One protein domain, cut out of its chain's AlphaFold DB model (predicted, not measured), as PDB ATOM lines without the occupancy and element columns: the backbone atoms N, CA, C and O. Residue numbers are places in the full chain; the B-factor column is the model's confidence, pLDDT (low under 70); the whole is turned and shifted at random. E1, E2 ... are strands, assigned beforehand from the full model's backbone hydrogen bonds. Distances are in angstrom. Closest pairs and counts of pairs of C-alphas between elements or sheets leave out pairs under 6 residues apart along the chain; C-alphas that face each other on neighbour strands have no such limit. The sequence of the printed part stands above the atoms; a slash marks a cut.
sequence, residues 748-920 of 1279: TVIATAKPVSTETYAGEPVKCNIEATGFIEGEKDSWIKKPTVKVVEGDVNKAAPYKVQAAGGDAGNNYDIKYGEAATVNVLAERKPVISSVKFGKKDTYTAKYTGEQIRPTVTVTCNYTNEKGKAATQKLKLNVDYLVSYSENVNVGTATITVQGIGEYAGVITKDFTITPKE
ATOM      1  N   THR A 748     234.044 194.900 120.543       91.88
ATOM      2  CA  THR A 748     233.603 194.972 121.948       91.88
ATOM      3  C   THR A 748     232.818 196.255 122.208       91.88
ATOM      4  O   THR A 748     233.399 197.335 122.153       91.88
ATOM      5  N   VAL A 749     231.551 196.131 122.616       90.94
ATOM      6  CA  VAL A 749     230.767 197.246 123.178       90.94
ATOM      7  C   VAL A 749     230.821 197.182 124.703       90.94
ATOM      8  O   VAL A 749     230.569 196.132 125.295       90.94
ATOM      9  N   ILE A 750     231.111 198.307 125.356       91.69
ATOM     10  CA  ILE A 750     231.059 198.453 126.813       91.69
ATOM     11  C   ILE A 750     229.807 199.250 127.184       91.69
ATOM     12  O   ILE A 750     229.716 200.448 126.921       91.69
ATOM     13  N   ALA A 751     228.846 198.588 127.827       87.25
ATOM     14  CA  ALA A 751     227.657 199.222 128.390       87.25
ATOM     15  C   ALA A 751     227.910 199.642 129.845       87.25
ATOM     16  O   ALA A 751     228.229 198.808 130.695       87.25
ATOM     17  N   THR A 752     227.734 200.922 130.161       88.25
ATOM     18  CA  THR A 752     227.968 201.486 131.500       88.25
ATOM     19  C   THR A 752     226.688 202.123 132.030       88.25
ATOM     20  O   THR A 752     226.089 202.962 131.363       88.25
ATOM     21  N   ALA A 753     226.264 201.746 133.239       82.56
ATOM     22  CA  ALA A 753     225.111 202.358 133.896       82.56
ATOM     23  C   ALA A 753     225.557 203.591 134.695       82.56
ATOM     24  O   ALA A 753     226.209 203.448 135.729       82.56
ATOM     25  N   LYS A 754     225.187 204.794 134.242       77.94
ATOM     26  CA  LYS A 754     225.435 206.048 134.966       77.94
ATOM     27  C   LYS A 754     224.165 206.534 135.676       77.94
ATOM     28  O   LYS A 754     223.197 206.877 134.993       77.94
ATOM     29  N   PRO A 755     224.134 206.585 137.020       74.75
ATOM     30  CA  PRO A 755     223.035 207.183 137.771       74.75
ATOM     31  C   PRO A 755     222.821 208.656 137.413       74.75
ATOM     32  O   PRO A 755     223.773 209.428 137.350       74.75
ATOM     33  N   VAL A 756     221.559 209.053 137.236       68.25
ATOM     34  CA  VAL A 756     221.147 210.461 137.053       68.25
ATOM     35  C   VAL A 756     221.204 211.231 138.386       68.25
ATOM     36  O   VAL A 756     221.297 212.453 138.397       68.25
ATOM     37  N   SER A 757     221.197 210.511 139.513       70.00
ATOM     38  CA  SER A 757     221.518 211.020 140.850       70.00
ATOM     39  C   SER A 757     222.344 209.981 141.606       70.00
ATOM     40  O   SER A 757     222.051 208.786 141.535       70.00
ATOM     41  N   THR A 758     223.345 210.429 142.362       74.62
ATOM     42  CA  THR A 758     224.112 209.596 143.303       74.62
ATOM     43  C   THR A 758     223.445 209.475 144.677       74.62
ATOM     44  O   THR A 758     223.935 208.721 145.514       74.62
ATOM     45  N   GLU A 759     222.322 210.161 144.915       76.12
ATOM     46  CA  GLU A 759     221.556 210.124 146.170       76.12
ATOM     47  C   GLU A 759     220.064 209.832 145.928       76.12
ATOM     48  O   GLU A 759     219.484 210.279 144.933       76.12
ATOM     49  N   THR A 760     219.434 209.075 146.834       64.69
ATOM     50  CA  THR A 760     218.024 208.651 146.736       64.69
ATOM     51  C   THR A 760     217.408 208.316 148.101       64.69
ATOM     52  O   THR A 760     218.128 208.137 149.085       64.69
ATOM     53  N   TYR A 761     216.083 208.162 148.188       63.56
ATOM     54  CA  TYR A 761     215.430 207.523 149.340       63.56
ATOM     55  C   TYR A 761     215.304 206.004 149.144       63.56
ATOM     56  O   TYR A 761     215.301 205.502 148.020       63.56
ATOM     57  N   ALA A 762     215.210 205.250 150.246       59.25
ATOM     58  CA  ALA A 762     215.239 203.791 150.186       59.25
ATOM     59  C   ALA A 762     214.055 203.275 149.368       59.25
ATOM     60  O   ALA A 762     212.896 203.515 149.713       59.25
ATOM     61  N   GLY A 763     214.369 202.559 148.293       52.91
ATOM     62  CA  GLY A 763     213.393 201.987 147.387       52.91
ATOM     63  C   GLY A 763     212.808 202.928 146.332       52.91
ATOM     64  O   GLY A 763     211.886 202.491 145.645       52.91
ATOM     65  N   GLU A 764     213.300 204.163 146.179       56.28
ATOM     66  CA  GLU A 764     212.924 205.022 145.043       56.28
ATOM     67  C   GLU A 764     213.707 204.677 143.758       56.28
ATOM     68  O   GLU A 764     214.863 204.241 143.833       56.28
ATOM     69  N   PRO A 765     213.120 204.875 142.559       51.22
ATOM     70  CA  PRO A 765     213.796 204.602 141.293       51.22
ATOM     71  C   PRO A 765     214.938 205.592 141.025       51.22
ATOM     72  O   PRO A 765     214.713 206.708 140.554       51.22
ATOM     73  N   VAL A 766     216.188 205.163 141.217       55.12
ATOM     74  CA  VAL A 766     217.324 205.879 140.623       55.12
ATOM     75  C   VAL A 766     217.381 205.557 139.141       55.12
ATOM     76  O   VAL A 766     217.851 204.496 138.724       55.12
ATOM     77  N   LYS A 767     216.877 206.500 138.341       57.94
ATOM     78  CA  LYS A 767     217.081 206.519 136.893       57.94
ATOM     79  C   LYS A 767     218.586 206.468 136.632       57.94
ATOM     80  O   LYS A 767     219.332 207.277 137.179       57.94
ATOM     81  N   CYS A 768     219.021 205.521 135.812       60.28
ATOM     82  CA  CYS A 768     220.385 205.468 135.305       60.28
ATOM     83  C   CYS A 768     220.312 205.424 133.783       60.28
ATOM     84  O   CYS A 768     219.521 204.657 133.231       60.28
ATOM     85  N   ASN A 769     221.145 206.216 133.122       74.88
ATOM     86  CA  ASN A 769     221.339 206.109 131.687       74.88
ATOM     87  C   ASN A 769     222.264 204.915 131.420       74.88
ATOM     88  O   ASN A 769     223.222 204.697 132.165       74.88
ATOM     89  N   ILE A 770     221.989 204.150 130.365       79.38
ATOM     90  CA  ILE A 770     222.983 203.239 129.795       79.38
ATOM     91  C   ILE A 770     223.747 204.036 128.746       79.38
ATOM     92  O   ILE A 770     223.158 204.475 127.763       79.38
ATOM     93  N   GLU A 771     225.042 204.225 128.961       86.62
ATOM     94  CA  GLU A 771     225.952 204.731 127.937       86.62
ATOM     95  C   GLU A 771     226.713 203.567 127.306       86.62
ATOM     96  O   GLU A 771     227.156 202.655 128.008       86.62
ATOM     97  N   ALA A 772     226.873 203.612 125.986       85.62
ATOM     98  CA  ALA A 772     227.571 202.602 125.207       85.62
ATOM     99  C   ALA A 772     228.815 203.197 124.537       85.62
ATOM    100  O   ALA A 772     228.727 204.211 123.842       85.62
ATOM    101  N   THR A 773     229.964 202.546 124.705       88.12
ATOM    102  CA  THR A 773     231.207 202.855 123.980       88.12
ATOM    103  C   THR A 773     231.686 201.622 123.213       88.12
ATOM    104  O   THR A 773     231.397 200.498 123.616       88.12
ATOM    105  N   GLY A 774     232.386 201.806 122.089       84.94
ATOM    106  CA  GLY A 774     232.877 200.698 121.252       84.94
ATOM    107  C   GLY A 774     231.918 200.197 120.159       84.94
ATOM    108  O   GLY A 774     232.253 199.245 119.459       84.94
ATOM    109  N   PHE A 775     230.762 200.842 119.963       87.50
ATOM    110  CA  PHE A 775     230.061 200.767 118.672       87.50
ATOM    111  C   PHE A 775     230.898 201.446 117.582       87.50
ATOM    112  O   PHE A 775     231.572 202.442 117.859       87.50
ATOM    113  N   ILE A 776     230.811 200.940 116.350       86.50
ATOM    114  CA  ILE A 776     231.416 201.588 115.184       86.50
ATOM    115  C   ILE A 776     230.668 202.891 114.860       86.50
ATOM    116  O   ILE A 776     229.474 203.043 115.134       86.50
ATOM    117  N   GLU A 777     231.388 203.859 114.301       73.94
ATOM    118  CA  GLU A 777     230.835 205.139 113.868       73.94
ATOM    119  C   GLU A 777     229.723 204.933 112.821       73.94
ATOM    120  O   GLU A 777     229.853 204.126 111.904       73.94
ATOM    121  N   GLY A 778     228.584 205.607 113.008       70.44
ATOM    122  CA  GLY A 778     227.346 205.354 112.254       70.44
ATOM    123  C   GLY A 778     226.454 204.223 112.800       70.44
ATOM    124  O   GLY A 778     225.249 204.264 112.578       70.44
ATOM    125  N   GLU A 779     226.985 203.278 113.586       78.69
ATOM    126  CA  GLU A 779     226.232 202.175 114.233       78.69
ATOM    127  C   GLU A 779     226.003 202.424 115.747       78.69
ATOM    128  O   GLU A 779     225.706 201.518 116.530       78.69
ATOM    129  N   LYS A 780     226.172 203.675 116.196       69.88
ATOM    130  CA  LYS A 780     226.096 204.064 117.611       69.88
ATOM    131  C   LYS A 780     224.705 203.807 118.198       69.88
ATOM    132  O   LYS A 780     223.707 204.354 117.740       69.88
ATOM    133  N   ASP A 781     224.678 203.052 119.295       66.44
ATOM    134  CA  ASP A 781     223.471 202.716 120.061       66.44
ATOM    135  C   ASP A 781     222.448 201.839 119.298       66.44
ATOM    136  O   ASP A 781     221.295 201.715 119.727       66.44
ATOM    137  N   SER A 782     222.893 201.164 118.222       71.69
ATOM    138  CA  SER A 782     222.156 200.167 117.419       71.69
ATOM    139  C   SER A 782     221.929 198.833 118.152       71.69
ATOM    140  O   SER A 782     222.197 197.745 117.646       71.69
ATOM    141  N   TRP A 783     221.419 198.907 119.377       68.50
ATOM    142  CA  TRP A 783     221.022 197.749 120.166       68.50
ATOM    143  C   TRP A 783     219.756 197.097 119.595       68.50
ATOM    144  O   TRP A 783     218.697 197.723 119.580       68.50
ATOM    145  N   ILE A 784     219.819 195.802 119.271       72.50
ATOM    146  CA  ILE A 784     218.623 194.962 119.066       72.50
ATOM    147  C   ILE A 784     217.786 194.925 120.359       72.50
ATOM    148  O   ILE A 784     216.558 194.869 120.335       72.50
ATOM    149  N   LYS A 785     218.452 195.005 121.518       67.62
ATOM    150  CA  LYS A 785     217.828 195.119 122.837       67.62
ATOM    151  C   LYS A 785     218.739 195.922 123.759       67.62
ATOM    152  O   LYS A 785     219.832 195.465 124.091       67.62
ATOM    153  N   LYS A 786     218.308 197.106 124.206       66.31
ATOM    154  CA  LYS A 786     219.131 197.929 125.111       66.31
ATOM    155  C   LYS A 786     219.393 197.199 126.448       66.31
ATOM    156  O   LYS A 786     218.482 196.532 126.954       66.31
ATOM    157  N   PRO A 787     220.607 197.298 127.028       73.31
ATOM    158  CA  PRO A 787     220.921 196.760 128.348       73.31
ATOM    159  C   PRO A 787     219.994 197.290 129.443       73.31
ATOM    160  O   PRO A 787     219.421 198.375 129.335       73.31
ATOM    161  N   THR A 788     219.876 196.536 130.534       70.75
ATOM    162  CA  THR A 788     219.097 196.934 131.717       70.75
ATOM    163  C   THR A 788     220.017 197.317 132.875       70.75
ATOM    164  O   THR A 788     221.200 196.987 132.873       70.75
ATOM    165  N   VAL A 789     219.488 198.015 133.881       69.62
ATOM    166  CA  VAL A 789     220.233 198.379 135.098       69.62
ATOM    167  C   VAL A 789     219.963 197.326 136.172       69.62
ATOM    168  O   VAL A 789     218.806 197.064 136.505       69.62
ATOM    169  N   LYS A 790     221.016 196.731 136.739       75.12
ATOM    170  CA  LYS A 790     220.926 195.707 137.787       75.12
ATOM    171  C   LYS A 790     221.699 196.128 139.034       75.12
ATOM    172  O   LYS A 790     222.816 196.627 138.941       75.12
ATOM    173  N   VAL A 791     221.113 195.891 140.207       79.19
ATOM    174  CA  VAL A 791     221.803 196.037 141.498       79.19
ATOM    175  C   VAL A 791     222.765 194.863 141.667       79.19
ATOM    176  O   VAL A 791     222.348 193.709 141.546       79.19
ATOM    177  N   VAL A 792     224.038 195.154 141.932       83.31
ATOM    178  CA  VAL A 792     225.106 194.142 142.061       83.31
ATOM    179  C   VAL A 792     225.677 194.037 143.477       83.31
ATOM    180  O   VAL A 792     226.192 192.987 143.846       83.31
ATOM    181  N   GLU A 793     225.538 195.085 144.292       84.75
ATOM    182  CA  GLU A 793     225.983 195.109 145.690       84.75
ATOM    183  C   GLU A 793     225.056 196.006 146.528       84.75
ATOM    184  O   GLU A 793     224.496 196.972 146.008       84.75
ATOM    185  N   GLY A 794     224.907 195.717 147.823       74.62
ATOM    186  CA  GLY A 794     224.033 196.463 148.737       74.62
ATOM    187  C   GLY A 794     222.554 196.053 148.679       74.62
ATOM    188  O   GLY A 794     222.183 195.060 148.054       74.62
ATOM    189  N   ASP A 795     221.702 196.803 149.381       72.62
ATOM    190  CA  ASP A 795     220.253 196.582 149.428       72.62
ATOM    191  C   ASP A 795     219.518 197.921 149.320       72.62
ATOM    192  O   ASP A 795     219.491 198.701 150.271       72.62
ATOM    193  N   VAL A 796     218.887 198.151 148.167       68.19
ATOM    194  CA  VAL A 796     218.146 199.382 147.830       68.19
ATOM    195  C   VAL A 796     217.023 199.725 148.810       68.19
ATOM    196  O   VAL A 796     216.525 200.847 148.806       68.19
ATOM    197  N   ASN A 797     216.596 198.762 149.629       68.94
ATOM    198  CA  ASN A 797     215.478 198.882 150.559       68.94
ATOM    199  C   ASN A 797     215.903 199.356 151.964       68.94
ATOM    200  O   ASN A 797     215.048 199.460 152.841       68.94
ATOM    201  N   LYS A 798     217.200 199.614 152.195       70.56
ATOM    202  CA  LYS A 798     217.766 200.038 153.489       70.56
ATOM    203  C   LYS A 798     218.505 201.370 153.375       70.56
ATOM    204  O   LYS A 798     219.020 201.702 152.313       70.56
ATOM    205  N   ALA A 799     218.640 202.091 154.488       73.44
ATOM    206  CA  ALA A 799     219.490 203.286 154.580       73.44
ATOM    207  C   ALA A 799     221.001 202.942 154.592       73.44
ATOM    208  O   ALA A 799     221.669 203.032 155.622       73.44
ATOM    209  N   ALA A 800     221.527 202.501 153.447       76.50
ATOM    210  CA  ALA A 800     222.946 202.257 153.186       76.50
ATOM    211  C   ALA A 800     223.248 202.398 151.677       76.50
ATOM    212  O   ALA A 800     222.331 202.240 150.869       76.50
ATOM    213  N   PRO A 801     224.503 202.659 151.261       83.81
ATOM    214  CA  PRO A 801     224.853 202.684 149.843       83.81
ATOM    215  C   PRO A 801     224.654 201.327 149.149       83.81
ATOM    216  O   PRO A 801     224.837 200.267 149.754       83.81
ATOM    217  N   TYR A 802     224.330 201.367 147.859       82.69
ATOM    218  CA  TYR A 802     224.261 200.203 146.972       82.69
ATOM    219  C   TYR A 802     224.960 200.495 145.639       82.69
ATOM    220  O   TYR A 802     225.255 201.648 145.325       82.69
ATOM    221  N   LYS A 803     225.241 199.455 144.847       87.19
ATOM    222  CA  LYS A 803     225.880 199.587 143.528       87.19
ATOM    223  C   LYS A 803     225.007 199.049 142.408       87.19
ATOM    224  O   LYS A 803     224.382 197.994 142.550       87.19
ATOM    225  N   VAL A 804     225.018 199.752 141.281       80.06
ATOM    226  CA  VAL A 804     224.313 199.388 140.048       80.06
ATOM    227  C   VAL A 804     225.281 199.233 138.884       80.06
ATOM    228  O   VAL A 804     226.256 199.965 138.770       80.06
ATOM    229  N   GLN A 805     224.993 198.281 138.005       87.88
ATOM    230  CA  GLN A 805     225.761 198.003 136.795       87.88
ATOM    231  C   GLN A 805     224.797 197.782 135.622       87.88
ATOM    232  O   GLN A 805     223.624 197.454 135.827       87.88
ATOM    233  N   ALA A 806     225.276 197.951 134.392       82.75
ATOM    234  CA  ALA A 806     224.553 197.478 133.217       82.75
ATOM    235  C   ALA A 806     224.529 195.935 133.199       82.75
ATOM    236  O   ALA A 806     225.476 195.293 133.653       82.75
ATOM    237  N   ALA A 807     223.443 195.337 132.707       79.75
ATOM    238  CA  ALA A 807     223.273 193.890 132.609       79.75
ATOM    239  C   ALA A 807     222.254 193.501 131.525       79.75
ATOM    240  O   ALA A 807     221.168 194.085 131.423       79.75
ATOM    241  N   GLY A 808     222.579 192.454 130.765       77.56
ATOM    242  CA  GLY A 808     221.781 191.998 129.628       77.56
ATOM    243  C   GLY A 808     221.848 192.969 128.448       77.56
ATOM    244  O   GLY A 808     222.646 193.904 128.435       77.56
ATOM    245  N   GLY A 809     220.970 192.748 127.474       73.81
ATOM    246  CA  GLY A 809     220.967 193.456 126.193       73.81
ATOM    247  C   GLY A 809     221.398 192.551 125.039       73.81
ATOM    248  O   GLY A 809     221.771 191.400 125.253       73.81
ATOM    249  N   ASP A 810     221.289 193.073 123.824       77.38
ATOM    250  CA  ASP A 810     221.664 192.420 122.570       77.38
ATOM    251  C   ASP A 810     222.120 193.500 121.574       77.38
ATOM    252  O   ASP A 810     221.395 194.471 121.331       77.38
ATOM    253  N   ALA A 811     223.331 193.346 121.042       77.75
ATOM    254  CA  ALA A 811     223.963 194.239 120.067       77.75
ATOM    255  C   ALA A 811     224.097 193.578 118.677       77.75
ATOM    256  O   ALA A 811     224.759 194.119 117.796       77.75
ATOM    257  N   GLY A 812     223.480 192.410 118.472       80.50
ATOM    258  CA  GLY A 812     223.593 191.638 117.242       80.50
ATOM    259  C   GLY A 812     224.904 190.865 117.103       80.50
ATOM    260  O   GLY A 812     225.787 190.884 117.963       80.50
ATOM    261  N   ASN A 813     225.023 190.148 115.986       81.69
ATOM    262  CA  ASN A 813     226.082 189.157 115.781       81.69
ATOM    263  C   ASN A 813     227.488 189.762 115.631       81.69
ATOM    264  O   ASN A 813     228.462 189.056 115.870       81.69
ATOM    265  N   ASN A 814     227.605 191.049 115.290       88.12
ATOM    266  CA  ASN A 814     228.889 191.709 115.021       88.12
ATOM    267  C   ASN A 814     229.622 192.190 116.285       88.12
ATOM    268  O   ASN A 814     230.796 192.564 116.221       88.12
ATOM    269  N   TYR A 815     228.947 192.154 117.438       90.19
ATOM    270  CA  TYR A 815     229.429 192.737 118.684       90.19
ATOM    271  C   TYR A 815     229.385 191.741 119.856       90.19
ATOM    272  O   TYR A 815     228.543 190.840 119.912       90.19
ATOM    273  N   ASP A 816     230.288 191.922 120.821       88.56
ATOM    274  CA  ASP A 816     230.251 191.295 122.147       88.56
ATOM    275  C   ASP A 816     230.089 192.358 123.237       88.56
ATOM    276  O   ASP A 816     230.786 193.375 123.260       88.56
ATOM    277  N   ILE A 817     229.170 192.099 124.170       88.12
ATOM    278  CA  ILE A 817     228.786 193.039 125.225       88.12
ATOM    279  C   ILE A 817     229.628 192.790 126.477       88.12
ATOM    280  O   ILE A 817     229.594 191.708 127.065       88.12
ATOM    281  N   LYS A 818     230.326 193.828 126.934       91.94
ATOM    282  CA  LYS A 818     230.948 193.907 128.262       91.94
ATOM    283  C   LYS A 818     230.258 195.003 129.074       91.94
ATOM    284  O   LYS A 818     229.631 195.904 128.519       91.94
ATOM    285  N   TYR A 819     230.364 194.931 130.396       91.69
ATOM    286  CA  TYR A 819     229.725 195.889 131.301       91.69
ATOM    287  C   TYR A 819     230.790 196.707 132.033       91.69
ATOM    288  O   TYR A 819     231.739 196.136 132.571       91.69
ATOM    289  N   GLY A 820     230.636 198.033 132.039       88.56
ATOM    290  CA  GLY A 820     231.516 198.962 132.755       88.56
ATOM    291  C   GLY A 820     231.424 198.812 134.276       88.56
ATOM    292  O   GLY A 820     230.645 198.004 134.786       88.56
ATOM    293  N   GLU A 821     232.219 199.585 135.017       90.06
ATOM    294  CA  GLU A 821     232.249 199.504 136.483       90.06
ATOM    295  C   GLU A 821     230.893 199.826 137.139       90.06
ATOM    296  O   GLU A 821     230.047 200.534 136.590       90.06
ATOM    297  N   ALA A 822     230.680 199.280 138.339       89.12
ATOM    298  CA  ALA A 822     229.424 199.423 139.063       89.12
ATOM    299  C   ALA A 822     229.362 200.754 139.836       89.12
ATOM    300  O   ALA A 822     230.038 200.935 140.854       89.12
ATOM    301  N   ALA A 823     228.514 201.673 139.376       85.06
ATOM    302  CA  ALA A 823     228.311 202.977 139.993       85.06
ATOM    303  C   ALA A 823     227.651 202.859 141.378       85.06
ATOM    304  O   ALA A 823     226.731 202.063 141.580       85.06
ATOM    305  N   THR A 824     228.108 203.670 142.335       89.81
ATOM    306  CA  THR A 824     227.586 203.688 143.714       89.81
ATOM    307  C   THR A 824     226.484 204.736 143.875       89.81
ATOM    308  O   THR A 824     226.589 205.844 143.352       89.81
ATOM    309  N   VAL A 825     225.442 204.384 144.627       79.12
ATOM    310  CA  VAL A 825     224.282 205.220 144.952       79.12
ATOM    311  C   VAL A 825     224.071 205.210 146.466       79.12
ATOM    312  O   VAL A 825     224.014 204.146 147.083       79.12
ATOM    313  N   ASN A 826     223.930 206.388 147.069       80.12
ATOM    314  CA  ASN A 826     223.716 206.581 148.500       80.12
ATOM    315  C   ASN A 826     222.219 206.651 148.836       80.12
ATOM    316  O   ASN A 826     221.459 207.357 148.173       80.12
ATOM    317  N   VAL A 827     221.801 205.968 149.905       71.94
ATOM    318  CA  VAL A 827     220.412 206.002 150.389       71.94
ATOM    319  C   VAL A 827     220.291 206.874 151.636       71.94
ATOM    320  O   VAL A 827     220.873 206.565 152.673       71.94
ATOM    321  N   LEU A 828     219.491 207.937 151.538       70.19
ATOM    322  CA  LEU A 828     219.359 208.986 152.550       70.19
ATOM    323  C   LEU A 828     218.480 208.581 153.747       70.19
ATOM    324  O   LEU A 828     218.834 208.861 154.891       70.19
ATOM    325  N   ALA A 829     217.327 207.940 153.510       65.75
ATOM    326  CA  ALA A 829     216.417 207.471 154.565       65.75
ATOM    327  C   ALA A 829     215.399 206.430 154.061       65.75
ATOM    328  O   ALA A 829     215.086 206.378 152.872       65.75
ATOM    329  N   GLU A 830     214.829 205.642 154.978       60.00
ATOM    330  CA  GLU A 830     213.770 204.659 154.692       60.00
ATOM    331  C   GLU A 830     212.361 205.280 154.703       60.00
ATOM    332  O   GLU A 830     211.922 205.820 155.722       60.00
ATOM    333  N   ARG A 831     211.602 205.126 153.605       53.31
ATOM    334  CA  ARG A 831     210.139 205.313 153.619       53.31
ATOM    335  C   ARG A 831     209.437 204.070 154.170       53.31
ATOM    336  O   ARG A 831     209.988 202.972 154.177       53.31
ATOM    337  N   LYS A 832     208.192 204.231 154.622       60.44
ATOM    338  CA  LYS A 832     207.303 203.124 155.010       60.44
ATOM    339  C   LYS A 832     205.928 203.336 154.371       60.44
ATOM    340  O   LYS A 832     205.434 204.456 154.473       60.44
ATOM    341  N   PRO A 833     205.285 202.288 153.826       65.75
ATOM    342  CA  PRO A 833     205.704 200.878 153.827       65.75
ATOM    343  C   PRO A 833     206.601 200.472 152.636       65.75
ATOM    344  O   PRO A 833     206.492 201.007 151.536       65.75
ATOM    345  N   VAL A 834     207.448 199.459 152.849       68.50
ATOM    346  CA  VAL A 834     208.340 198.878 151.822       68.50
ATOM    347  C   VAL A 834     207.783 197.538 151.323       68.50
ATOM    348  O   VAL A 834     207.197 196.780 152.108       68.50
ATOM    349  N   ILE A 835     207.965 197.216 150.035       76.00
ATOM    350  CA  ILE A 835     207.638 195.891 149.479       76.00
ATOM    351  C   ILE A 835     208.383 194.795 150.264       76.00
ATOM    352  O   ILE A 835     209.580 194.879 150.515       76.00
ATOM    353  N   SER A 836     207.660 193.744 150.657       78.44
ATOM    354  CA  SER A 836     208.143 192.665 151.525       78.44
ATOM    355  C   SER A 836     208.141 191.275 150.895       78.44
ATOM    356  O   SER A 836     208.882 190.406 151.349       78.44
ATOM    357  N   SER A 837     207.310 191.018 149.878       83.62
ATOM    358  CA  SER A 837     207.378 189.752 149.141       83.62
ATOM    359  C   SER A 837     206.827 189.845 147.721       83.62
ATOM    360  O   SER A 837     205.903 190.608 147.444       83.62
ATOM    361  N   VAL A 838     207.384 189.006 146.846       83.06
ATOM    362  CA  VAL A 838     206.932 188.756 145.472       83.06
ATOM    363  C   VAL A 838     206.798 187.245 145.292       83.06
ATOM    364  O   VAL A 838     207.743 186.500 145.569       83.06
ATOM    365  N   LYS A 839     205.630 186.789 144.832       81.25
ATOM    366  CA  LYS A 839     205.320 185.376 144.566       81.25
ATOM    367  C   LYS A 839     204.678 185.203 143.194       81.25
ATOM    368  O   LYS A 839     203.826 185.993 142.806       81.25
ATOM    369  N   PHE A 840     205.000 184.118 142.503       75.12
ATOM    370  CA  PHE A 840     204.351 183.695 141.264       75.12
ATOM    371  C   PHE A 840     202.993 183.053 141.595       75.12
ATOM    372  O   PHE A 840     202.877 181.857 141.895       75.12
ATOM    373  N   GLY A 841     201.956 183.890 141.660       71.94
ATOM    374  CA  GLY A 841     200.635 183.543 142.184       71.94
ATOM    375  C   GLY A 841     200.680 183.098 143.653       71.94
ATOM    376  O   GLY A 841     200.609 183.920 144.563       71.94
ATOM    377  N   LYS A 842     200.773 181.781 143.887       66.75
ATOM    378  CA  LYS A 842     200.886 181.161 145.225       66.75
ATOM    379  C   LYS A 842     202.255 180.521 145.508       66.75
ATOM    380  O   LYS A 842     202.432 179.976 146.594       66.75
ATOM    381  N   LYS A 843     203.191 180.527 144.553       73.62
ATOM    382  CA  LYS A 843     204.505 179.869 144.663       73.62
ATOM    383  C   LYS A 843     205.642 180.886 144.716       73.62
ATOM    384  O   LYS A 843     205.546 181.957 144.132       73.62
ATOM    385  N   ASP A 844     206.741 180.519 145.360       83.00
ATOM    386  CA  ASP A 844     207.952 181.347 145.450       83.00
ATOM    387  C   ASP A 844     208.915 181.192 144.260       83.00
ATOM    388  O   ASP A 844     209.870 181.964 144.148       83.00
ATOM    389  N   THR A 845     208.640 180.225 143.378       86.94
ATOM    390  CA  THR A 845     209.379 179.918 142.145       86.94
ATOM    391  C   THR A 845     208.424 179.690 140.970       86.94
ATOM    392  O   THR A 845     207.275 179.264 141.150       86.94
ATOM    393  N   TYR A 846     208.913 179.950 139.757       86.50
ATOM    394  CA  TYR A 846     208.233 179.654 138.499       86.50
ATOM    395  C   TYR A 846     209.199 178.970 137.526       86.50
ATOM    396  O   TYR A 846     210.409 179.198 137.552       86.50
ATOM    397  N   THR A 847     208.654 178.099 136.682       90.25
ATOM    398  CA  THR A 847     209.415 177.372 135.666       90.25
ATOM    399  C   THR A 847     208.535 177.172 134.445       90.25
ATOM    400  O   THR A 847     207.442 176.609 134.556       90.25
ATOM    401  N   ALA A 848     209.022 177.599 133.287       84.94
ATOM    402  CA  ALA A 848     208.392 177.369 131.995       84.94
ATOM    403  C   ALA A 848     209.286 176.504 131.098       84.94
ATOM    404  O   ALA A 848     210.398 176.114 131.465       84.94
ATOM    405  N   LYS A 849     208.783 176.189 129.907       90.25
ATOM    406  CA  LYS A 849     209.580 175.652 128.802       90.25
ATOM    407  C   LYS A 849     209.733 176.740 127.756       90.25
ATOM    408  O   LYS A 849     208.797 177.520 127.595       90.25
ATOM    409  N   TYR A 850     210.855 176.740 127.045       85.94
ATOM    410  CA  TYR A 850     211.054 177.580 125.871       85.94
ATOM    411  C   TYR A 850     209.857 177.464 124.912       85.94
ATOM    412  O   TYR A 850     209.321 176.371 124.691       85.94
ATOM    413  N   THR A 851     209.414 178.601 124.384       76.81
ATOM    414  CA  THR A 851     208.242 178.730 123.503       76.81
ATOM    415  C   THR A 851     208.617 179.179 122.094       76.81
ATOM    416  O   THR A 851     207.958 178.721 121.160       76.81
ATOM    417  N   GLY A 852     209.664 180.004 121.962       69.00
ATOM    418  CA  GLY A 852     209.917 180.881 120.811       69.00
ATOM    419  C   GLY A 852     209.394 182.317 121.004       69.00
ATOM    420  O   GLY A 852     209.457 183.113 120.079       69.00
ATOM    421  N   GLU A 853     208.856 182.650 122.184       63.53
ATOM    422  CA  GLU A 853     208.191 183.928 122.496       63.53
ATOM    423  C   GLU A 853     208.531 184.375 123.933       63.53
ATOM    424  O   GLU A 853     208.946 183.559 124.757       63.53
ATOM    425  N   GLN A 854     208.307 185.649 124.277       56.00
ATOM    426  CA  GLN A 854     208.521 186.147 125.644       56.00
ATOM    427  C   GLN A 854     207.597 185.487 126.680       56.00
ATOM    428  O   GLN A 854     206.374 185.455 126.536       56.00
ATOM    429  N   ILE A 855     208.175 185.049 127.798       66.62
ATOM    430  CA  ILE A 855     207.473 184.426 128.922       66.62
ATOM    431  C   ILE A 855     207.345 185.451 130.058       66.62
ATOM    432  O   ILE A 855     208.339 185.890 130.629       66.62
ATOM    433  N   ARG A 856     206.115 185.854 130.402       68.81
ATOM    434  CA  ARG A 856     205.828 186.882 131.427       68.81
ATOM    435  C   ARG A 856     204.945 186.310 132.559       68.81
ATOM    436  O   ARG A 856     203.717 186.364 132.463       68.81
ATOM    437  N   PRO A 857     205.520 185.677 133.601       70.50
ATOM    438  CA  PRO A 857     204.750 185.030 134.668       70.50
ATOM    439  C   PRO A 857     204.088 186.014 135.645       70.50
ATOM    440  O   PRO A 857     204.753 186.829 136.276       70.50
ATOM    441  N   THR A 858     202.777 185.867 135.857       68.94
ATOM    442  CA  THR A 858     202.007 186.739 136.759       68.94
ATOM    443  C   THR A 858     202.422 186.605 138.228       68.94
ATOM    444  O   THR A 858     202.564 185.505 138.774       68.94
ATOM    445  N   VAL A 859     202.559 187.751 138.903       74.50
ATOM    446  CA  VAL A 859     202.965 187.832 140.313       74.50
ATOM    447  C   VAL A 859     201.871 188.354 141.246       74.50
ATOM    448  O   VAL A 859     200.844 188.901 140.854       74.50
ATOM    449  N   THR A 860     202.073 188.114 142.535       77.62
ATOM    450  CA  THR A 860     201.357 188.719 143.652       77.62
ATOM    451  C   THR A 860     202.396 189.269 144.615       77.62
ATOM    452  O   THR A 860     203.337 188.571 144.987       77.62
ATOM    453  N   VAL A 861     202.210 190.533 144.983       77.44
ATOM    454  CA  VAL A 861     203.186 191.349 145.706       77.44
ATOM    455  C   VAL A 861     202.564 191.831 147.013       77.44
ATOM    456  O   VAL A 861     201.355 192.070 147.075       77.44
ATOM    457  N   THR A 862     203.365 191.947 148.070       84.12
ATOM    458  CA  THR A 862     202.919 192.435 149.385       84.12
ATOM    459  C   THR A 862     203.891 193.445 149.975       84.12
ATOM    460  O   THR A 862     205.089 193.318 149.742       84.12
ATOM    461  N   CYS A 863     203.403 194.362 150.812       81.56
ATOM    462  CA  CYS A 863     204.229 195.085 151.787       81.56
ATOM    463  C   CYS A 863     204.017 194.533 153.208       81.56
ATOM    464  O   CYS A 863     203.016 193.861 153.495       81.56
ATOM    465  N   ASN A 864     204.952 194.855 154.105       81.19
ATOM    466  CA  ASN A 864     204.779 194.717 155.551       81.19
ATOM    467  C   ASN A 864     204.589 196.114 156.152       81.19
ATOM    468  O   ASN A 864     205.312 197.043 155.793       81.19
ATOM    469  N   TYR A 865     203.667 196.255 157.099       73.75
ATOM    470  CA  TYR A 865     203.442 197.510 157.819       73.75
ATOM    471  C   TYR A 865     203.084 197.249 159.286       73.75
ATOM    472  O   TYR A 865     202.686 196.143 159.660       73.75
ATOM    473  N   THR A 866     203.217 198.272 160.126       73.69
ATOM    474  CA  THR A 866     202.701 198.252 161.500       73.69
ATOM    475  C   THR A 866     201.350 198.951 161.503       73.69
ATOM    476  O   THR A 866     201.259 200.105 161.095       73.69
ATOM    477  N   ASN A 867     200.297 198.262 161.938       70.00
ATOM    478  CA  ASN A 867     198.968 198.864 162.042       70.00
ATOM    479  C   ASN A 867     198.842 199.788 163.269       70.00
ATOM    480  O   ASN A 867     199.678 199.771 164.171       70.00
ATOM    481  N   GLU A 868     197.737 200.536 163.333       69.50
ATOM    482  CA  GLU A 868     197.368 201.471 164.415       69.50
ATOM    483  C   GLU A 868     197.445 200.874 165.838       69.50
ATOM    484  O   GLU A 868     197.500 201.604 166.822       69.50
ATOM    485  N   LYS A 869     197.446 199.539 165.964       68.38
ATOM    486  CA  LYS A 869     197.501 198.800 167.237       68.38
ATOM    487  C   LYS A 869     198.899 198.238 167.532       68.38
ATOM    488  O   LYS A 869     199.028 197.294 168.309       68.38
ATOM    489  N   GLY A 870     199.932 198.775 166.879       69.38
ATOM    490  CA  GLY A 870     201.337 198.412 167.078       69.38
ATOM    491  C   GLY A 870     201.716 197.014 166.580       69.38
ATOM    492  O   GLY A 870     202.796 196.527 166.911       69.38
ATOM    493  N   LYS A 871     200.852 196.335 165.811       71.31
ATOM    494  CA  LYS A 871     201.094 194.962 165.342       71.31
ATOM    495  C   LYS A 871     201.517 194.934 163.879       71.31
ATOM    496  O   LYS A 871     200.938 195.631 163.047       71.31
ATOM    497  N   ALA A 872     202.482 194.070 163.575       74.75
ATOM    498  CA  ALA A 872     202.865 193.759 162.206       74.75
ATOM    499  C   ALA A 872     201.677 193.160 161.435       74.75
ATOM    500  O   ALA A 872     200.972 192.276 161.929       74.75
ATOM    501  N   ALA A 873     201.474 193.653 160.221       77.00
ATOM    502  CA  ALA A 873     200.454 193.232 159.278       77.00
ATOM    503  C   ALA A 873     201.043 193.218 157.859       77.00
ATOM    504  O   ALA A 873     202.099 193.797 157.599       77.00
ATOM    505  N   THR A 874     200.354 192.549 156.938       80.44
ATOM    506  CA  THR A 874     200.721 192.522 155.519       80.44
ATOM    507  C   THR A 874     199.561 193.016 154.670       80.44
ATOM    508  O   THR A 874     198.392 192.790 154.993       80.44
ATOM    509  N   GLN A 875     199.880 193.712 153.584       82.00
ATOM    510  CA  GLN A 875     198.912 194.180 152.596       82.00
ATOM    511  C   GLN A 875     199.315 193.635 151.231       82.00
ATOM    512  O   GLN A 875     200.493 193.675 150.877       82.00
ATOM    513  N   LYS A 876     198.348 193.120 150.461       80.75
ATOM    514  CA  LYS A 876     198.566 192.831 149.039       80.75
ATOM    515  C   LYS A 876     198.547 194.149 148.267       80.75
ATOM    516  O   LYS A 876     197.602 194.919 148.413       80.75
ATOM    517  N   LEU A 877     199.559 194.335 147.432       64.12
ATOM    518  CA  LEU A 877     199.717 195.487 146.557       64.12
ATOM    519  C   LEU A 877     199.084 195.245 145.171       64.12
ATOM    520  O   LEU A 877     198.827 194.095 144.783       64.12
ATOM    521  N   LYS A 878     198.890 196.327 144.414       58.31
ATOM    522  CA  LYS A 878     198.330 196.395 143.052       58.31
ATOM    523  C   LYS A 878     199.365 196.764 141.988       58.31
ATOM    524  O   LYS A 878     200.180 197.666 142.192       58.31
ATOM    525  N   LEU A 879     199.278 196.098 140.839       45.41
ATOM    526  CA  LEU A 879     200.131 196.381 139.686       45.41
ATOM    527  C   LEU A 879     199.747 197.733 139.064       45.41
ATOM    528  O   LEU A 879     198.566 198.051 138.935       45.41
ATOM    529  N   ASN A 880     200.760 198.510 138.683       46.44
ATOM    530  CA  ASN A 880     200.673 199.856 138.117       46.44
ATOM    531  C   ASN A 880     199.910 200.860 139.007       46.44
ATOM    532  O   ASN A 880     199.323 201.806 138.499       46.44
ATOM    533  N   VAL A 881     199.899 200.653 140.330       47.22
ATOM    534  CA  VAL A 881     199.359 201.616 141.315       47.22
ATOM    535  C   VAL A 881     200.225 201.663 142.570       47.22
ATOM    536  O   VAL A 881     200.583 202.746 143.020       47.22
ATOM    537  N   ASP A 882     200.575 200.491 143.104       50.28
ATOM    538  CA  ASP A 882     201.451 200.348 144.272       50.28
ATOM    539  C   ASP A 882     202.851 199.838 143.856       50.28
ATOM    540  O   ASP A 882     203.828 200.014 144.580       50.28
ATOM    541  N   TYR A 883     202.959 199.159 142.704       55.31
ATOM    542  CA  TYR A 883     204.228 198.715 142.117       55.31
ATOM    543  C   TYR A 883     204.161 198.564 140.589       55.31
ATOM    544  O   TYR A 883     203.123 198.195 140.043       55.31
ATOM    545  N   LEU A 884     205.288 198.763 139.907       48.84
ATOM    546  CA  LEU A 884     205.537 198.400 138.509       48.84
ATOM    547  C   LEU A 884     206.216 197.023 138.402       48.84
ATOM    548  O   LEU A 884     206.799 196.519 139.367       48.84
ATOM    549  N   VAL A 885     206.156 196.419 137.210       52.88
ATOM    550  CA  VAL A 885     206.817 195.146 136.881       52.88
ATOM    551  C   VAL A 885     207.521 195.229 135.530       52.88
ATOM    552  O   VAL A 885     206.900 195.585 134.532       52.88
ATOM    553  N   SER A 886     208.777 194.789 135.486       51.78
ATOM    554  CA  SER A 886     209.542 194.551 134.257       51.78
ATOM    555  C   SER A 886     210.119 193.129 134.223       51.78
ATOM    556  O   SER A 886     210.204 192.450 135.249       51.78
ATOM    557  N   TYR A 887     210.493 192.659 133.029       59.00
ATOM    558  CA  TYR A 887     211.077 191.333 132.799       59.00
ATOM    559  C   TYR A 887     212.333 191.456 131.931       59.00
ATOM    560  O   TYR A 887     212.363 192.273 131.013       59.00
ATOM    561  N   SER A 888     213.330 190.609 132.181       56.88
ATOM    562  CA  SER A 888     214.526 190.454 131.349       56.88
ATOM    563  C   SER A 888     214.904 188.976 131.186       56.88
ATOM    564  O   SER A 888     214.416 188.101 131.904       56.88
ATOM    565  N   GLU A 889     215.715 188.699 130.165       71.94
ATOM    566  CA  GLU A 889     216.172 187.369 129.712       71.94
ATOM    567  C   GLU A 889     215.070 186.302 129.601       71.94
ATOM    568  O   GLU A 889     215.280 185.115 129.828       71.94
ATOM    569  N   ASN A 890     213.866 186.733 129.218       68.81
ATOM    570  CA  ASN A 890     212.640 185.950 129.321       68.81
ATOM    571  C   ASN A 890     212.158 185.292 128.014       68.81
ATOM    572  O   ASN A 890     210.980 184.947 127.916       68.81
ATOM    573  N   VAL A 891     213.036 185.114 127.023       74.56
ATOM    574  CA  VAL A 891     212.740 184.386 125.769       74.56
ATOM    575  C   VAL A 891     213.453 183.037 125.757       74.56
ATOM    576  O   VAL A 891     212.803 181.991 125.737       74.56
ATOM    577  N   ASN A 892     214.786 183.072 125.775       79.44
ATOM    578  CA  ASN A 892     215.651 181.905 125.637       79.44
ATOM    579  C   ASN A 892     215.705 181.052 126.913       79.44
ATOM    580  O   ASN A 892     215.264 181.451 127.991       79.44
ATOM    581  N   VAL A 893     216.246 179.842 126.780       84.00
ATOM    582  CA  VAL A 893     216.566 178.953 127.901       84.00
ATOM    583  C   VAL A 893     217.550 179.616 128.861       84.00
ATOM    584  O   VAL A 893     218.540 180.207 128.444       84.00
ATOM    585  N   GLY A 894     217.307 179.447 130.161       86.50
ATOM    586  CA  GLY A 894     218.191 179.937 131.213       86.50
ATOM    587  C   GLY A 894     217.433 180.464 132.426       86.50
ATOM    588  O   GLY A 894     216.335 179.999 132.759       86.50
ATOM    589  N   THR A 895     218.047 181.439 133.090       85.50
ATOM    590  CA  THR A 895     217.484 182.159 134.232       85.50
ATOM    591  C   THR A 895     216.963 183.507 133.751       85.50
ATOM    592  O   THR A 895     217.743 184.420 133.498       85.50
ATOM    593  N   ALA A 896     215.645 183.610 133.628       75.50
ATOM    594  CA  ALA A 896     214.947 184.850 133.341       75.50
ATOM    595  C   ALA A 896     214.661 185.599 134.648       75.50
ATOM    596  O   ALA A 896     214.441 184.981 135.695       75.50
ATOM    597  N   THR A 897     214.602 186.924 134.589       73.44
ATOM    598  CA  THR A 897     214.432 187.776 135.769       73.44
ATOM    599  C   THR A 897     213.146 188.596 135.653       73.44
ATOM    600  O   THR A 897     212.808 189.111 134.591       73.44
ATOM    601  N   ILE A 898     212.409 188.723 136.757       70.88
ATOM    602  CA  ILE A 898     211.333 189.703 136.943       70.88
ATOM    603  C   ILE A 898     211.770 190.702 138.021       70.88
ATOM    604  O   ILE A 898     212.221 190.311 139.099       70.88
ATOM    605  N   THR A 899     211.610 191.992 137.746       65.56
ATOM    606  CA  THR A 899     211.869 193.071 138.702       65.56
ATOM    607  C   THR A 899     210.553 193.742 139.068       65.56
ATOM    608  O   THR A 899     209.757 194.093 138.199       65.56
ATOM    609  N   VAL A 900     210.314 193.890 140.370       65.38
ATOM    610  CA  VAL A 900     209.110 194.493 140.949       65.38
ATOM    611  C   VAL A 900     209.524 195.729 141.735       65.38
ATOM    612  O   VAL A 900     210.346 195.610 142.639       65.38
ATOM    613  N   GLN A 901     208.963 196.893 141.414       63.78
ATOM    614  CA  GLN A 901     209.392 198.190 141.950       63.78
ATOM    615  C   GLN A 901     208.211 198.978 142.512       63.78
ATOM    616  O   GLN A 901     207.247 199.207 141.794       63.78
ATOM    617  N   GLY A 902     208.285 199.403 143.772       58.34
ATOM    618  CA  GLY A 902     207.267 200.226 144.423       58.34
ATOM    619  C   GLY A 902     207.123 201.605 143.783       58.34
ATOM    620  O   GLY A 902     208.105 202.182 143.316       58.34
ATOM    621  N   ILE A 903     205.888 202.109 143.761       51.91
ATOM    622  CA  ILE A 903     205.543 203.467 143.328       51.91
ATOM    623  C   ILE A 903     204.522 204.108 144.287       51.91
ATOM    624  O   ILE A 903     203.822 203.426 145.041       51.91
ATOM    625  N   GLY A 904     204.435 205.442 144.258       56.19
ATOM    626  CA  GLY A 904     203.552 206.212 145.138       56.19
ATOM    627  C   GLY A 904     203.995 206.159 146.605       56.19
ATOM    628  O   GLY A 904     205.132 206.494 146.932       56.19
ATOM    629  N   GLU A 905     203.094 205.745 147.500       60.72
ATOM    630  CA  GLU A 905     203.396 205.577 148.933       60.72
ATOM    631  C   GLU A 905     204.254 204.332 149.231       60.72
ATOM    632  O   GLU A 905     204.850 204.237 150.305       60.72
ATOM    633  N   TYR A 906     204.322 203.376 148.300       63.47
ATOM    634  CA  TYR A 906     205.044 202.117 148.469       63.47
ATOM    635  C   TYR A 906     206.437 202.227 147.863       63.47
ATOM    636  O   TYR A 906     206.589 202.507 146.678       63.47
ATOM    637  N   ALA A 907     207.462 201.954 148.664       61.34
ATOM    638  CA  ALA A 907     208.848 201.965 148.208       61.34
ATOM    639  C   ALA A 907     209.417 200.545 148.078       61.34
ATOM    640  O   ALA A 907     208.926 199.600 148.700       61.34
ATOM    641  N   GLY A 908     210.499 200.400 147.318       64.50
ATOM    642  CA  GLY A 908     211.353 199.211 147.348       64.50
ATOM    643  C   GLY A 908     211.391 198.448 146.036       64.50
ATOM    644  O   GLY A 908     210.427 198.450 145.276       64.50
ATOM    645  N   VAL A 909     212.503 197.761 145.780       71.88
ATOM    646  CA  VAL A 909     212.653 196.896 144.604       71.88
ATOM    647  C   VAL A 909     212.956 195.475 145.059       71.88
ATOM    648  O   VAL A 909     213.887 195.239 145.831       71.88
ATOM    649  N   ILE A 910     212.163 194.525 144.563       74.69
ATOM    650  CA  ILE A 910     212.397 193.089 144.713       74.69
ATOM    651  C   ILE A 910     212.559 192.476 143.327       74.69
ATOM    652  O   ILE A 910     211.618 192.401 142.537       74.69
ATOM    653  N   THR A 911     213.757 191.968 143.073       78.12
ATOM    654  CA  THR A 911     214.061 191.132 141.915       78.12
ATOM    655  C   THR A 911     213.840 189.657 142.262       78.12
ATOM    656  O   THR A 911     214.130 189.207 143.375       78.12
ATOM    657  N   LYS A 912     213.290 188.892 141.319       82.44
ATOM    658  CA  LYS A 912     213.026 187.456 141.437       82.44
ATOM    659  C   LYS A 912     213.384 186.759 140.133       82.44
ATOM    660  O   LYS A 912     213.033 187.236 139.063       82.44
ATOM    661  N   ASP A 913     213.986 185.584 140.232       89.69
ATOM    662  CA  ASP A 913     214.337 184.786 139.061       89.69
ATOM    663  C   ASP A 913     213.335 183.648 138.814       89.69
ATOM    664  O   ASP A 913     212.703 183.122 139.740       89.69
ATOM    665  N   PHE A 914     213.195 183.259 137.548       85.38
ATOM    666  CA  PHE A 914     212.424 182.108 137.094       85.38
ATOM    667  C   PHE A 914     213.138 181.380 135.952       85.38
ATOM    668  O   PHE A 914     213.876 181.970 135.172       85.38
ATOM    669  N   THR A 915     212.933 180.068 135.844       92.19
ATOM    670  CA  THR A 915     213.702 179.241 134.900       92.19
ATOM    671  C   THR A 915     212.923 178.978 133.614       92.19
ATOM    672  O   THR A 915     211.791 178.484 133.658       92.19
ATOM    673  N   ILE A 916     213.548 179.221 132.464       89.50
ATOM    674  CA  ILE A 916     213.067 178.775 131.153       89.50
ATOM    675  C   ILE A 916     213.857 177.519 130.779       89.50
ATOM    676  O   ILE A 916     215.079 177.543 130.678       89.50
ATOM    677  N   THR A 917     213.163 176.387 130.634       94.31
ATOM    678  CA  THR A 917     213.792 175.070 130.416       94.31
ATOM    679  C   THR A 917     213.731 174.621 128.949       94.31
ATOM    680  O   THR A 917     212.753 174.947 128.267       94.31
ATOM    681  N   PRO A 918     214.712 173.840 128.445       91.06
ATOM    682  CA  PRO A 918     214.777 173.508 127.022       91.06
ATOM    683  C   PRO A 918     213.571 172.724 126.503       91.06
ATOM    684  O   PRO A 918     213.046 171.814 127.165       91.06
ATOM    685  N   LYS A 919     213.148 173.058 125.280       91.88
ATOM    686  CA  LYS A 919     212.020 172.417 124.594       91.88
ATOM    687  C   LYS A 919     212.455 171.088 123.972       91.88
ATOM    688  O   LYS A 919     213.527 170.953 123.396       91.88
ATOM    689  N   GLU A 920     211.623 170.060 124.099       91.44
ATOM    690  CA  GLU A 920     211.951 168.720 123.595       91.44
ATOM    691  C   GLU A 920     211.800 168.676 122.064       91.44
ATOM    692  O   GLU A 920     210.682 168.844 121.566       91.44
TER     693      GLU A 920
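Overview. This is residues 748 to 920 of the 1279 residues of an uncharacterized protein of Lachnospiraceae bacterium A4 (UniProt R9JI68). Two lobes built of strands lie side by side, E1 to E7 in one and E8 to E14 in the other. In the second, the curled sheet E9 E14 E13 E12 is partly face to face with the sheet E8 E10 E11, whose hairpin E10 and E11 reaches outward; in the first, the small sheet E3 E1 E6 packs on the curled sheet E2 E7 E5 E4 near E5. The printed part has 173 residues, with fourteen named strands, E1 to E14 in chain order, and no named helix: the class is all strand. The whole is compact, with a radius of gyration of the C-alphas of 17.9 A, and flat, spanning 62 by 45 by 24 A.

Arrangement. One mixed sheet runs E9, residues 847 to 849, E14, 909 to 917, E13, 894 to 902, and E12, 883 to 888, and is strongly twisted. E12 E13 E14 form a meander, each strand the antiparallel neighbour of the one before, with N 886 and O 899 at 3.0 A and N 912 and O 898 at 2.8 A, within hydrogen-bond range. E9 is parallel to E14, with N 848 and O 915 at 2.9 A. With the antiparallel sheet E8, residues 834 to 839, E10, 860 to 866, and E11, 872 to 876, it makes a sandwich, two sheets face to face, their planes 35 degrees apart. There N 862 and O 837 are 2.9 A apart, N 865 and O 873 3.0 A. The closest C-alphas of E8 and E14, Val 838 and Ile 910, are 7.0 A apart. The mixed sheet E2, residues 759 to 762, E7, 823 to 830, E5, 802 to 807, and E4, 788 to 793, is strongly twisted. E7 is staggered: residues 823 to 825 pair antiparallel with E5, N 825 and O 802 at 2.8 A, and 826 to 830 parallel with E2, N 828 and O 760 at 2.8 A. In the hairpin E4 and E5, N 790 and O 805 are 2.9 A apart. The mixed sheet E3, residues 768 to 773, E1, 748 to 755, and E6, 815 to 819, has E1 antiparallel to E3, N 752 and O 771 at 2.8 A, and parallel to E6, N 751 and O 818 at 2.9 A. The closest C-alphas of E1 and E5, Ala 753 and Ala 806, are 5.0 A apart; those of E4 and E12, Thr 788 and Ser 888, 7.9 A.

Along the chain. E13 measures 26.6 A from C-alpha 894 at (218.191, 179.937, 131.213), and E14 26.1 A, ending at C-alpha 917 at (213.792, 175.070, 130.416). E1 begins at C-alpha 748 at (233.603, 194.972, 121.948) and measures 22.6 A; E7 measures 20.7 A and E10 20.3 A.

Size, cuts and confidence. The two C-alphas farthest apart, of Glu 777 and Lys 869, are 63.2 A apart. The printed part has no cut; E3 to E4 is a long link. Mean pLDDT of the printed part is 74.5; 57 residues are under 70, among them 760 to 768, 877 to 888 and 899 to 908.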